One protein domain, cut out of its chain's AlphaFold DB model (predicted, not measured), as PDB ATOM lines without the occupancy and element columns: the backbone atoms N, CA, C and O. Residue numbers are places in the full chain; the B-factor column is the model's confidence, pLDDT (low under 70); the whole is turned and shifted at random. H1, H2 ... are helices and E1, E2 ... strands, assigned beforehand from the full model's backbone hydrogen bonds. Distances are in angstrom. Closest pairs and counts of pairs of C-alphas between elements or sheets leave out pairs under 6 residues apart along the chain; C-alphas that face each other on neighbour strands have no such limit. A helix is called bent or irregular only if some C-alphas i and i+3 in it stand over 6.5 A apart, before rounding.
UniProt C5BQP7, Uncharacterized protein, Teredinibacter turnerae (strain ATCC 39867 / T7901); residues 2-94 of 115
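What this domain is: This is residues 2 to 94 of the 115 residues of an uncharacterized protein of Teredinibacter turnerae (strain ATCC 39867 / T7901) (UniProt C5BQP7). A small head of four helices, H1 to H4, is joined by a long, open link, residues 64 to 74, to a lone two-stranded hairpin, E1 and E2, far from the head. In the head the helices lie roughly side by side, with H3 in the middle running opposite ways to H1, H2 and H4; the link and the hairpin make the length of the whole. The 93 printed residues hold four named helices and two named strands, in the order H1, H2, H3, H4, E1, E2; the sheet, E1 - E2, is antiparallel, and the class is mixed, helices and strands. The whole is extended, with a radius of gyration of the C-alphas of 20.5 A, and spans 66 by 29 by 22 A.

How they stand to each other: The sheet is the hairpin of E1, residues 75 to 81, and E2, residues 84 to 90, antiparallel with 151 degrees between their directions. N 79 and O 86 are within hydrogen-bond range at 2.9 A, and so are N 90 and O 75 at 2.8 A. In the head, H3, residues 41 to 54, is the hub. It touches H1, residues 2 to 11, opposite ways at a shallow tilt of 29 degrees; their closest C-alphas, of Ile 8 and Leu 43, are 6.1 A apart. H3 forms a helical hairpin with H2, residues 27 to 37, at a shallow tilt of 29 degrees; they touch, closest at the C-alphas of Tyr 35 and Arg 44, 5.7 A apart. With residues 48 to 52 alone, H3 touches H4, residues 56 to 63, in another helical hairpin, at a shallow tilt of 28 degrees; the closest C-alphas, of Met 51 and Trp 58, are 5.4 A apart. H2 and H4 are close but not clearly touching, with the C-alphas of Ile 32 and Leu 62 closest at 6.8 A. H1 is apart from H2 and from H4. H1, H2 and H3 are each apart from both strands. Every O i to N i+4 pair is within hydrogen-bond range in H1, H3 and H4, and 4 of 7 are in H2.

Where its parts are: E1 is 19.1 A long from first to last C-alpha and E2 17.9 A, with C-alpha 90 at (19.533, -6.353, -31.128). H3, the longest helix, measures 20.0 A, H2 15.9 A, H1 14.7 A and H4 11.2 A. H1 begins with C-alpha 2 at (-21.480, -34.995, -18.840). H2 is neither bent nor irregular, but only just: C-alphas 30 and 33 are 6.4 A apart.

The domain as a whole: The two C-alphas farthest apart, of Ile 2 and Arg 82, are 66.7 A apart, and residues 80 to 85 stand free. The printed part has no cut. The links H1 to H2, of 15 residues, and H4 to E1, of 11 residues, are long. The mean pLDDT of the printed part is 83.7; residues 65 to 75 and 90 to 94 are under 70.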
ATOM      1  N   ILE A   2     -20.834 -35.164 -17.523       90.38
ATOM      2  CA  ILE A   2     -21.480 -34.995 -18.840       90.38
ATOM      3  C   ILE A   2     -21.830 -33.524 -19.115       90.38
ATOM      4  O   ILE A   2     -21.576 -33.032 -20.213       90.38
ATOM      5  N   ASP A   3     -22.347 -32.807 -18.115       93.75
ATOM      6  CA  ASP A   3     -22.719 -31.394 -18.266       93.75
ATOM      7  C   ASP A   3     -21.505 -30.492 -18.507       93.75
ATOM      8  O   ASP A   3     -21.540 -29.656 -19.406       93.75
ATOM      9  N   LEU A   4     -20.395 -30.733 -17.796       93.38
ATOM     10  CA  LEU A   4     -19.121 -30.039 -18.027       93.38
ATOM     11  C   LEU A   4     -18.644 -30.233 -19.468       93.38
ATOM     12  O   LEU A   4     -18.343 -29.264 -20.153       93.38
ATOM     13  N   MET A   5     -18.657 -31.471 -19.967       93.31
ATOM     14  CA  MET A   5     -18.291 -31.769 -21.355       93.31
ATOM     15  C   MET A   5     -19.191 -31.056 -22.373       93.31
ATOM     16  O   MET A   5     -18.703 -30.552 -23.386       93.31
ATOM     17  N   ARG A   6     -20.504 -30.999 -22.119       94.31
ATOM     18  CA  ARG A   6     -21.454 -30.281 -22.983       94.31
ATOM     19  C   ARG A   6     -21.187 -28.778 -22.990       94.31
ATOM     20  O   ARG A   6     -21.221 -28.171 -24.059       94.31
ATOM     21  N   GLU A   7     -20.910 -28.197 -21.831       95.31
ATOM     22  CA  GLU A   7     -20.670 -26.761 -21.693       95.31
ATOM     23  C   GLU A   7     -19.313 -26.345 -22.278       95.31
ATOM     24  O   GLU A   7     -19.227 -25.350 -22.996       95.31
ATOM     25  N   ILE A   8     -18.275 -27.164 -22.092       95.06
ATOM     26  CA  ILE A   8     -16.980 -27.004 -22.762       95.06
ATOM     27  C   ILE A   8     -17.182 -27.008 -24.284       95.06
ATOM     28  O   ILE A   8     -16.807 -26.055 -24.962       95.06
ATOM     29  N   ARG A   9     -17.875 -28.014 -24.834       94.69
ATOM     30  CA  ARG A   9     -18.122 -28.124 -26.283       94.69
ATOM     31  C   ARG A   9     -18.915 -26.943 -26.863       94.69
ATOM     32  O   ARG A   9     -18.781 -26.633 -28.045       94.69
ATOM     33  N   ARG A  10     -19.755 -26.279 -26.061       94.56
ATOM     34  CA  ARG A  10     -20.486 -25.069 -26.478       94.56
ATOM     35  C   ARG A  10     -19.577 -23.857 -26.663       94.56
ATOM     36  O   ARG A  10     -19.857 -23.044 -27.539       94.56
ATOM     37  N   ARG A  11     -18.526 -23.748 -25.850       94.00
ATOM     38  CA  ARG A  11     -17.626 -22.584 -25.785       94.00
ATOM     39  C   ARG A  11     -16.409 -22.696 -26.692       94.00
ATOM     40  O   ARG A  11     -15.830 -21.687 -27.076       94.00
ATOM     41  N   VAL A  12     -16.027 -23.917 -27.022       94.00
ATOM     42  CA  VAL A  12     -14.866 -24.203 -27.861       94.00
ATOM     43  C   VAL A  12     -15.150 -23.831 -29.335       94.00
ATOM     44  O   VAL A  12     -16.300 -23.969 -29.781       94.00
ATOM     45  N   PRO A  13     -14.137 -23.361 -30.102       92.25
ATOM     46  CA  PRO A  13     -14.246 -23.102 -31.539       92.25
ATOM     47  C   PRO A  13     -14.827 -24.282 -32.322       92.25
ATOM     48  O   PRO A  13     -14.729 -25.433 -31.907       92.25
ATOM     49  N   ALA A  14     -15.461 -24.001 -33.463       92.75
ATOM     50  CA  ALA A  14     -16.163 -25.024 -34.240       92.75
ATOM     51  C   ALA A  14     -15.257 -26.184 -34.686       92.75
ATOM     52  O   ALA A  14     -15.723 -27.325 -34.694       92.75
ATOM     53  N   ASP A  15     -13.991 -25.893 -34.977       92.62
ATOM     54  CA  ASP A  15     -13.012 -26.850 -35.494       92.62
ATOM     55  C   ASP A  15     -12.651 -27.937 -34.469       92.62
ATOM     56  O   ASP A  15     -12.508 -29.102 -34.830       92.62
ATOM     57  N   ASP A  16     -12.633 -27.593 -33.178       91.69
ATOM     58  CA  ASP A  16     -12.277 -28.518 -32.094       91.69
ATOM     59  C   ASP A  16     -13.511 -29.235 -31.493       91.69
ATOM     60  O   ASP A  16     -13.409 -30.170 -30.697       91.69
ATOM     61  N   LYS A  17     -14.742 -28.858 -31.868       93.69
ATOM     62  CA  LYS A  17     -15.972 -29.516 -31.365       93.69
ATOM     63  C   LYS A  17     -16.078 -31.022 -31.647       93.69
ATOM     64  O   LYS A  17     -16.766 -31.691 -30.864       93.69
ATOM     65  N   PRO A  18     -15.544 -31.576 -32.753       91.81
ATOM     66  CA  PRO A  18     -15.582 -33.012 -33.018       91.81
ATOM     67  C   PRO A  18     -14.661 -33.829 -32.104       91.81
ATOM     68  O   PRO A  18     -15.004 -34.975 -31.789       91.81
ATOM     69  N   SER A  19     -13.526 -33.261 -31.677       91.12
ATOM     70  CA  SER A  19     -12.573 -33.934 -30.783       91.12
ATOM     71  C   SER A  19     -13.095 -33.979 -29.346       91.12
ATOM     72  O   SER A  19     -12.877 -34.971 -28.651       91.12
ATOM     73  N   ILE A  20     -13.893 -32.987 -28.936       92.88
ATOM     74  CA  ILE A  20     -14.506 -32.884 -27.604       92.88
ATOM     75  C   ILE A  20     -15.793 -33.723 -27.506       92.88
ATOM     76  O   ILE A  20     -16.920 -33.229 -27.621       92.88
ATOM     77  N   LYS A  21     -15.636 -35.031 -27.270       92.56
ATOM     78  CA  LYS A  21     -16.735 -35.990 -27.046       92.56
ATOM     79  C   LYS A  21     -16.351 -37.064 -26.027       92.56
ATOM     80  O   LYS A  21     -15.216 -37.511 -26.004       92.56
ATOM     81  N   LEU A  22     -17.322 -37.549 -25.249       88.12
ATOM     82  CA  LEU A  22     -17.101 -38.599 -24.235       88.12
ATOM     83  C   LEU A  22     -16.604 -39.930 -24.816       88.12
ATOM     84  O   LEU A  22     -15.972 -40.704 -24.114       88.12
ATOM     85  N   ALA A  23     -16.897 -40.198 -26.090       90.75
ATOM     86  CA  ALA A  23     -16.423 -41.396 -26.779       90.75
ATOM     87  C   ALA A  23     -14.940 -41.317 -27.183       90.75
ATOM     88  O   ALA A  23     -14.398 -42.306 -27.666       90.75
ATOM     89  N   ASN A  24     -14.307 -40.147 -27.066       91.94
ATOM     90  CA  ASN A  24     -12.895 -39.975 -27.372       91.94
ATOM     91  C   ASN A  24     -12.070 -40.258 -26.104       91.94
ATOM     92  O   ASN A  24     -12.198 -39.492 -25.145       91.94
ATOM     93  N   PRO A  25     -11.234 -41.311 -26.068       90.50
ATOM     94  CA  PRO A  25     -10.371 -41.575 -24.917       90.50
ATOM     95  C   PRO A  25      -9.334 -40.462 -24.702       90.50
ATOM     96  O   PRO A  25      -8.941 -40.202 -23.567       90.50
ATOM     97  N   ASP A  26      -8.966 -39.746 -25.765       93.12
ATOM     98  CA  ASP A  26      -7.928 -38.716 -25.744       93.12
ATOM     99  C   ASP A  26      -8.478 -37.314 -25.438       93.12
ATOM    100  O   ASP A  26      -7.744 -36.330 -25.498       93.12
ATOM    101  N   VAL A  27      -9.762 -37.195 -25.063       93.44
ATOM    102  CA  VAL A  27     -10.427 -35.894 -24.860       93.44
ATOM    103  C   VAL A  27      -9.683 -34.991 -23.880       93.44
ATOM    104  O   VAL A  27      -9.629 -33.783 -24.078       93.44
ATOM    105  N   LEU A  28      -9.119 -35.563 -22.814       92.69
ATOM    106  CA  LEU A  28      -8.407 -34.788 -21.801       92.69
ATOM    107  C   LEU A  28      -7.109 -34.222 -22.383       92.69
ATOM    108  O   LEU A  28      -6.823 -33.044 -22.200       92.69
ATOM    109  N   SER A  29      -6.375 -35.016 -23.163       92.44
ATOM    110  CA  SER A  29      -5.165 -34.568 -23.857       92.44
ATOM    111  C   SER A  29      -5.465 -33.455 -24.865       92.44
ATOM    112  O   SER A  29      -4.761 -32.451 -24.884       92.44
ATOM    113  N   GLU A  30      -6.551 -33.586 -25.632       92.25
ATOM    114  CA  GLU A  30      -7.012 -32.587 -26.612       92.25
ATOM    115  C   GLU A  30      -7.454 -31.262 -25.962       92.25
ATOM    116  O   GLU A  30      -7.329 -30.190 -26.550       92.25
ATOM    117  N   LEU A  31      -7.936 -31.295 -24.717       93.06
ATOM    118  CA  LEU A  31      -8.341 -30.084 -23.997       93.06
ATOM    119  C   LEU A  31      -7.162 -29.246 -23.491       93.06
ATOM    120  O   LEU A  31      -7.339 -28.054 -23.241       93.06
ATOM    121  N   ILE A  32      -5.970 -29.827 -23.347       92.62
ATOM    122  CA  ILE A  32      -4.772 -29.114 -22.880       92.62
ATOM    123  C   ILE A  32      -4.369 -27.972 -23.833       92.62
ATOM    124  O   ILE A  32      -4.246 -26.838 -23.358       92.62
ATOM    125  N   PRO A  33      -4.175 -28.191 -25.150       91.81
ATOM    126  CA  PRO A  33      -3.840 -27.097 -26.062       91.81
ATOM    127  C   PRO A  33      -4.954 -26.046 -26.130       91.81
ATOM    128  O   PRO A  33      -4.664 -24.850 -26.117       91.81
ATOM    129  N   ILE A  34      -6.223 -26.465 -26.092       92.06
ATOM    130  CA  ILE A  34      -7.386 -25.563 -26.108       92.06
ATOM    131  C   ILE A  34      -7.413 -24.676 -24.856       92.06
ATOM    132  O   ILE A  34      -7.634 -23.467 -24.945       92.06
ATOM    133  N   TYR A  35      -7.132 -25.250 -23.684       92.62
ATOM    134  CA  TYR A  35      -7.025 -24.522 -22.419       92.62
ATOM    135  C   TYR A  35      -5.934 -23.442 -22.452       92.62
ATOM    136  O   TYR A  35      -6.118 -22.350 -21.906       92.62
ATOM    137  N   ARG A  36      -4.803 -23.738 -23.101       89.50
ATOM    138  CA  ARG A  36      -3.661 -22.821 -23.214       89.50
ATOM    139  C   ARG A  36      -3.921 -21.704 -24.221       89.50
ATOM    140  O   ARG A  36      -3.639 -20.546 -23.922       89.50
ATOM    141  N   ALA A  37      -4.485 -22.043 -25.377       90.50
ATOM    142  CA  ALA A  37      -4.762 -21.091 -26.448       90.50
ATOM    143  C   ALA A  37      -5.934 -20.151 -26.126       90.50
ATOM    144  O   ALA A  37      -5.955 -19.009 -26.584       90.50
ATOM    145  N   THR A  38      -6.913 -20.606 -25.338       89.94
ATOM    146  CA  THR A  38      -8.108 -19.806 -25.063       89.94
ATOM    147  C   THR A  38      -7.846 -18.669 -24.076       89.94
ATOM    148  O   THR A  38      -7.125 -18.827 -23.088       89.94
ATOM    149  N   SER A  39      -8.497 -17.531 -24.311       91.19
ATOM    150  CA  SER A  39      -8.610 -16.409 -23.375       91.19
ATOM    151  C   SER A  39      -9.910 -16.438 -22.558       91.19
ATOM    152  O   SER A  39     -10.071 -15.624 -21.649       91.19
ATOM    153  N   ASP A  40     -10.836 -17.368 -22.841       94.19
ATOM    154  CA  ASP A  40     -12.087 -17.499 -22.086       94.19
ATOM    155  C   ASP A  40     -11.818 -18.099 -20.696       94.19
ATOM    156  O   ASP A  40     -11.527 -19.289 -20.536       94.19
ATOM    157  N   ASN A  41     -11.956 -17.259 -19.670       93.75
ATOM    158  CA  ASN A  41     -11.790 -17.653 -18.274       93.75
ATOM    159  C   ASN A  41     -12.798 -18.720 -17.833       93.75
ATOM    160  O   ASN A  41     -12.466 -19.553 -16.989       93.75
ATOM    161  N   ILE A  42     -14.007 -18.721 -18.396       95.06
ATOM    162  CA  ILE A  42     -15.034 -19.697 -18.036       95.06
ATOM    163  C   ILE A  42     -14.677 -21.055 -18.634       95.06
ATOM    164  O   ILE A  42     -14.705 -22.054 -17.924       95.06
ATOM    165  N   LEU A  43     -14.266 -21.100 -19.906       94.56
ATOM    166  CA  LEU A  43     -13.754 -22.328 -20.519       94.56
ATOM    167  C   LEU A  43     -12.564 -22.887 -19.726       94.56
ATOM    168  O   LEU A  43     -12.525 -24.083 -19.444       94.56
ATOM    169  N   ARG A  44     -11.636 -22.025 -19.290       94.25
ATOM    170  CA  ARG A  44     -10.517 -22.435 -18.430       94.25
ATOM    171  C   ARG A  44     -10.985 -23.042 -17.106       94.25
ATOM    172  O   ARG A  44     -10.452 -24.074 -16.703       94.25
ATOM    173  N   ALA A  45     -11.962 -22.432 -16.438       94.56
ATOM    174  CA  ALA A  45     -12.515 -22.967 -15.195       94.56
ATOM    175  C   ALA A  45     -13.170 -24.341 -15.414       94.56
ATOM    176  O   ALA A  45     -12.830 -25.295 -14.725       94.56
ATOM    177  N   LEU A  46     -14.006 -24.475 -16.448       95.31
ATOM    178  CA  LEU A  46     -14.680 -25.735 -16.773       95.31
ATOM    179  C   LEU A  46     -13.694 -26.868 -17.088       95.31
ATOM    180  O   LEU A  46     -13.906 -28.005 -16.670       95.31
ATOM    181  N   VAL A  47     -12.615 -26.570 -17.818       94.12
ATOM    182  CA  VAL A  47     -11.565 -27.554 -18.113       94.12
ATOM    183  C   VAL A  47     -10.797 -27.932 -16.845       94.12
ATOM    184  O   VAL A  47     -10.532 -29.114 -16.647       94.12
ATOM    185  N   ARG A  48     -10.488 -26.980 -15.954       93.31
ATOM    186  CA  ARG A  48      -9.872 -27.292 -14.651       93.31
ATOM    187  C   ARG A  48     -10.758 -28.202 -13.806       93.31
ATOM    188  O   ARG A  48     -10.262 -29.204 -13.301       93.31
ATOM    189  N   ASP A  49     -12.050 -27.901 -13.715       94.12
ATOM    190  CA  ASP A  49     -13.012 -28.721 -12.973       94.12
ATOM    191  C   ASP A  49     -13.108 -30.135 -13.563       94.12
ATOM    192  O   ASP A  49     -13.124 -31.125 -12.830       94.12
ATOM    193  N   LEU A  50     -13.109 -30.252 -14.898       93.50
ATOM    194  CA  LEU A  50     -13.101 -31.546 -15.579       93.50
ATOM    195  C   LEU A  50     -11.840 -32.358 -15.251       93.50
ATOM    196  O   LEU A  50     -11.943 -33.543 -14.936       93.50
ATOM    197  N   MET A  51     -10.668 -31.728 -15.313       92.69
ATOM    198  CA  MET A  51      -9.381 -32.376 -15.047       92.69
ATOM    199  C   MET A  51      -9.235 -32.778 -13.579       92.69
ATOM    200  O   MET A  51      -8.742 -33.866 -13.297       92.69
ATOM    201  N   ALA A  52      -9.738 -31.963 -12.648       92.00
ATOM    202  CA  ALA A  52      -9.754 -32.290 -11.225       92.00
ATOM    203  C   ALA A  52     -10.567 -33.564 -10.933       92.00
ATOM    204  O   ALA A  52     -10.136 -34.400 -10.141       92.00
ATOM    205  N   MET A  53     -11.706 -33.761 -11.610       91.50
ATOM    206  CA  MET A  53     -12.477 -35.007 -11.488       91.50
ATOM    207  C   MET A  53     -11.775 -36.217 -12.122       91.50
ATOM    208  O   MET A  53     -12.023 -37.344 -11.701       91.50
ATOM    209  N   ALA A  54     -10.954 -36.008 -13.155       89.56
ATOM    210  CA  ALA A  54     -10.230 -37.082 -13.835       89.56
ATOM    211  C   ALA A  54      -9.012 -37.585 -13.036       89.56
ATOM    212  O   ALA A  54      -8.536 -38.690 -13.291       89.56
ATOM    213  N   GLY A  55      -8.521 -36.797 -12.074       90.31
ATOM    214  CA  GLY A  55      -7.445 -37.163 -11.153       90.31
ATOM    215  C   GLY A  55      -6.335 -36.112 -11.067       90.31
ATOM    216  O   GLY A  55      -6.178 -35.265 -11.946       90.31
ATOM    217  N   ALA A  56      -5.530 -36.192 -10.004       82.19
ATOM    218  CA  ALA A  56      -4.479 -35.212  -9.695       82.19
ATOM    219  C   ALA A  56      -3.362 -35.127 -10.761       82.19
ATOM    220  O   ALA A  56      -2.733 -34.079 -10.941       82.19
ATOM    221  N   ASP A  57      -3.138 -36.205 -11.515       87.00
ATOM    222  CA  ASP A  57      -2.148 -36.229 -12.597       87.00
ATOM    223  C   ASP A  57      -2.487 -35.211 -13.698       87.00
ATOM    224  O   ASP A  57      -1.604 -34.569 -14.271       87.00
ATOM    225  N   TRP A  58      -3.779 -35.018 -13.973       89.00
ATOM    226  CA  TRP A  58      -4.255 -34.136 -15.035       89.00
ATOM    227  C   TRP A  58      -4.205 -32.659 -14.653       89.00
ATOM    228  O   TRP A  58      -3.829 -31.832 -15.486       89.00
ATOM    229  N   SER A  59      -4.516 -32.315 -13.399       85.25
ATOM    230  CA  SER A  59      -4.335 -30.944 -12.899       85.25
ATOM    231  C   SER A  59      -2.870 -30.522 -12.950       85.25
ATOM    232  O   SER A  59      -2.564 -29.410 -13.364       85.25
ATOM    233  N   THR A  60      -1.953 -31.439 -12.642       87.00
ATOM    234  CA  THR A  60      -0.511 -31.153 -12.673       87.00
ATOM    235  C   THR A  60      -0.040 -30.842 -14.100       87.00
ATOM    236  O   THR A  60       0.697 -29.884 -14.325       87.00
ATOM    237  N   ARG A  61      -0.536 -31.571 -15.110       86.31
ATOM    238  CA  ARG A  61      -0.224 -31.314 -16.534       86.31
ATOM    239  C   ARG A  61      -0.710 -29.953 -17.048       86.31
ATOM    240  O   ARG A  61      -0.160 -29.431 -18.020       86.31
ATOM    241  N   LEU A  62      -1.736 -29.374 -16.424       84.31
ATOM    242  CA  LEU A  62      -2.187 -28.016 -16.737       84.31
ATOM    243  C   LEU A  62      -1.224 -26.947 -16.194       84.31
ATOM    244  O   LEU A  62      -1.108 -25.888 -16.806       84.31
ATOM    245  N   GLU A  63      -0.549 -27.217 -15.074       79.25
ATOM    246  CA  GLU A  63       0.311 -26.261 -14.360       79.25
ATOM    247  C   GLU A  63       1.763 -26.255 -14.857       79.25
ATOM    248  O   GLU A  63       2.383 -25.192 -14.914       79.25
ATOM    249  N   VAL A  64       2.293 -27.416 -15.261       70.38
ATOM    250  CA  VAL A  64       3.718 -27.606 -15.608       70.38
ATOM    251  C   VAL A  64       4.217 -26.679 -16.733       70.38
ATOM    252  O   VAL A  64       5.380 -26.289 -16.717       70.38
ATOM    253  N   ASP A  65       3.344 -26.218 -17.634       57.38
ATOM    254  CA  ASP A  65       3.725 -25.355 -18.768       57.38
ATOM    255  C   ASP A  65       3.243 -23.894 -18.634       57.38
ATOM    256  O   ASP A  65       3.216 -23.147 -19.612       57.38
ATOM    257  N   VAL A  66       2.852 -23.450 -17.429       55.59
ATOM    258  CA  VAL A  66       2.534 -22.029 -17.157       55.59
ATOM    259  C   VAL A  66       3.800 -21.173 -17.049       55.59
ATOM    260  O   VAL A  66       3.713 -19.947 -17.041       55.59
ATOM    261  N   THR A  67       4.989 -21.779 -17.047       46.78
ATOM    262  CA  THR A  67       6.194 -21.035 -17.415       46.78
ATOM    263  C   THR A  67       6.103 -20.822 -18.921       46.78
ATOM    264  O   THR A  67       6.297 -21.794 -19.656       46.78
ATOM    265  N   PRO A  68       5.774 -19.615 -19.425       49.19
ATOM    266  CA  PRO A  68       5.923 -19.387 -20.850       49.19
ATOM    267  C   PRO A  68       7.365 -19.784 -21.188       49.19
ATOM    268  O   PRO A  68       8.269 -19.430 -20.415       49.19
ATOM    269  N   PRO A  69       7.629 -20.500 -22.299       47.31
ATOM    270  CA  PRO A  69       8.968 -20.433 -22.841       47.31
ATOM    271  C   PRO A  69       9.237 -18.937 -22.932       47.31
ATOM    272  O   PRO A  69       8.404 -18.182 -23.443       47.31
ATOM    273  N   VAL A  70      10.316 -18.485 -22.300       51.25
ATOM    274  CA  VAL A  70      10.820 -17.143 -22.529       51.25
ATOM    275  C   VAL A  70      11.119 -17.137 -24.018       51.25
ATOM    276  O   VAL A  70      12.188 -17.559 -24.448       51.25
ATOM    277  N   GLU A  71      10.125 -16.771 -24.827       54.00
ATOM    278  CA  GLU A  71      10.322 -16.364 -26.194       54.00
ATOM    279  C   GLU A  71      11.266 -15.184 -26.038       54.00
ATOM    280  O   GLU A  71      10.857 -14.064 -25.711       54.00
ATOM    281  N   ASN A  72      12.558 -15.465 -26.193       54.19
ATOM    282  CA  ASN A  72      13.536 -14.497 -26.622       54.19
ATOM    283  C   ASN A  72      12.995 -13.968 -27.946       54.19
ATOM    284  O   ASN A  72      13.342 -14.453 -29.015       54.19
ATOM    285  N   LYS A  73      12.049 -13.027 -27.877       57.00
ATOM    286  CA  LYS A  73      11.634 -12.233 -29.017       57.00
ATOM    287  C   LYS A  73      12.867 -11.432 -29.365       57.00
ATOM    288  O   LYS A  73      13.114 -10.394 -28.749       57.00
ATOM    289  N   GLU A  74      13.669 -11.984 -30.266       66.00
ATOM    290  CA  GLU A  74      14.807 -11.332 -30.889       66.00
ATOM    291  C   GLU A  74      14.314  -9.957 -31.343       66.00
ATOM    292  O   GLU A  74      13.434  -9.813 -32.197       66.00
ATOM    293  N   ARG A  75      14.759  -8.916 -30.637       68.81
ATOM    294  CA  ARG A  75      14.308  -7.553 -30.899       68.81
ATOM    295  C   ARG A  75      15.104  -7.065 -32.094       68.81
ATOM    296  O   ARG A  75      16.253  -6.678 -31.947       68.81
ATOM    297  N   PHE A  76      14.522  -7.069 -33.281       79.75
ATOM    298  CA  PHE A  76      15.181  -6.489 -34.447       79.75
ATOM    299  C   PHE A  76      15.095  -4.958 -34.412       79.75
ATOM    300  O   PHE A  76      14.036  -4.392 -34.137       79.75
ATOM    301  N   ILE A  77      16.206  -4.276 -34.701       80.38
ATOM    302  CA  ILE A  77      16.257  -2.819 -34.879       80.38
ATOM    303  C   ILE A  77      16.608  -2.523 -36.335       80.38
ATOM    304  O   ILE A  77      17.632  -2.974 -36.851       80.38
ATOM    305  N   THR A  78      15.781  -1.714 -36.993       83.50
ATOM    306  CA  THR A  78      16.071  -1.196 -38.333       83.50
ATOM    307  C   THR A  78      17.048  -0.028 -38.225       83.50
ATOM    308  O   THR A  78      16.717   1.018 -37.667       83.50
ATOM    309  N   ARG A  79      18.259  -0.187 -38.763       83.94
ATOM    310  CA  ARG A  79      19.222   0.913 -38.910       83.94
ATOM    311  C   ARG A  79      19.164   1.443 -40.336       83.94
ATOM    312  O   ARG A  79      19.140   0.670 -41.290       83.94
ATOM    313  N   VAL A  80      19.139   2.766 -40.475       84.44
ATOM    314  CA  VAL A  80      19.145   3.442 -41.778       84.44
ATOM    315  C   VAL A  80      20.475   4.161 -41.942       84.44
ATOM    316  O   VAL A  80      20.803   5.040 -41.145       84.44
ATOM    317  N   TYR A  81      21.240   3.806 -42.971       85.19
ATOM    318  CA  TYR A  81      22.481   4.493 -43.320       85.19
ATOM    319  C   TYR A  81      22.462   4.877 -44.797       85.19
ATOM    320  O   TYR A  81      22.327   4.016 -45.661       85.19
ATOM    321  N   ARG A  82      22.568   6.182 -45.088       78.88
ATOM    322  CA  ARG A  82      22.598   6.740 -46.456       78.88
ATOM    323  C   ARG A  82      21.501   6.191 -47.390       78.88
ATOM    324  O   ARG A  82      21.754   5.924 -48.558       78.88
ATOM    325  N   GLY A  83      20.287   6.016 -46.870       87.94
ATOM    326  CA  GLY A  83      19.139   5.515 -47.637       87.94
ATOM    327  C   GLY A  83      19.030   3.989 -47.739       87.94
ATOM    328  O   GLY A  83      18.032   3.501 -48.255       87.94
ATOM    329  N   GLN A  84      19.990   3.229 -47.206       80.69
ATOM    330  CA  GLN A  84      19.918   1.771 -47.118       80.69
ATOM    331  C   GLN A  84      19.429   1.345 -45.727       80.69
ATOM    332  O   GLN A  84      19.962   1.790 -44.707       80.69
ATOM    333  N   THR A  85      18.407   0.486 -45.680       84.94
ATOM    334  CA  THR A  85      17.843  -0.066 -44.439       84.94
ATOM    335  C   THR A  85      18.394  -1.464 -44.182       84.94
ATOM    336  O   THR A  85      18.212  -2.353 -45.014       84.94
ATOM    337  N   THR A  86      19.031  -1.681 -43.032       84.81
ATOM    338  CA  THR A  86      19.473  -3.010 -42.587       84.81
ATOM    339  C   THR A  86      18.746  -3.409 -41.307       84.81
ATOM    340  O   THR A  86      18.616  -2.619 -40.367       84.81
ATOM    341  N   LEU A  87      18.235  -4.642 -41.283       83.19
ATOM    342  CA  LEU A  87      17.642  -5.247 -40.098       83.19
ATOM    343  C   LEU A  87      18.774  -5.896 -39.296       83.19
ATOM    344  O   LEU A  87      19.420  -6.817 -39.789       83.19
ATOM    345  N   VAL A  88      19.053  -5.385 -38.098       81.75
ATOM    346  CA  VAL A  88      20.084  -5.941 -37.215       81.75
ATOM    347  C   VAL A  88      19.399  -6.508 -35.980       81.75
ATOM    348  O   VAL A  88      18.555  -5.843 -35.376       81.75
ATOM    349  N   GLU A  89      19.755  -7.735 -35.613       77.00
ATOM    350  CA  GLU A  89      19.326  -8.358 -34.363       77.00
ATOM    351  C   GLU A  89      19.907  -7.561 -33.189       77.00
ATOM    352  O   GLU A  89      21.125  -7.400 -33.063       77.00
ATOM    353  N   ALA A  90      19.052  -6.980 -32.344       66.12
ATOM    354  CA  ALA A  90      19.533  -6.353 -31.128       66.12
ATOM    355  C   ALA A  90      19.843  -7.467 -30.135       66.12
ATOM    356  O   ALA A  90      18.931  -8.037 -29.534       66.12
ATOM    357  N   MET A  91      21.137  -7.735 -29.946       54.50
ATOM    358  CA  MET A  91      21.627  -8.457 -28.776       54.50
ATOM    359  C   MET A  91      20.917  -7.881 -27.551       54.50
ATOM    360  O   MET A  91      21.028  -6.684 -27.261       54.50
ATOM    361  N   GLY A  92      20.112  -8.718 -26.898       49.84
ATOM    362  CA  GLY A  92      19.362  -8.339 -25.717       49.84
ATOM    363  C   GLY A  92      20.318  -7.739 -24.696       49.84
ATOM    364  O   GLY A  92      21.194  -8.425 -24.183       49.84
ATOM    365  N   GLY A  93      20.153  -6.449 -24.410       43.47
ATOM    366  CA  GLY A  93      20.791  -5.796 -23.275       43.47
ATOM    367  C   GLY A  93      20.190  -6.327 -21.975       43.47
ATOM    368  O   GLY A  93      19.422  -5.632 -21.316       43.47
ATOM    369  N   SER A  94      20.507  -7.567 -21.616       46.72
ATOM    370  CA  SER A  94      20.436  -8.058 -20.247       46.72
ATOM    371  C   SER A  94      21.591  -7.420 -19.472       46.72
ATOM    372  O   SER A  94      22.687  -7.964 -19.392       46.72
TER     373      SER A  94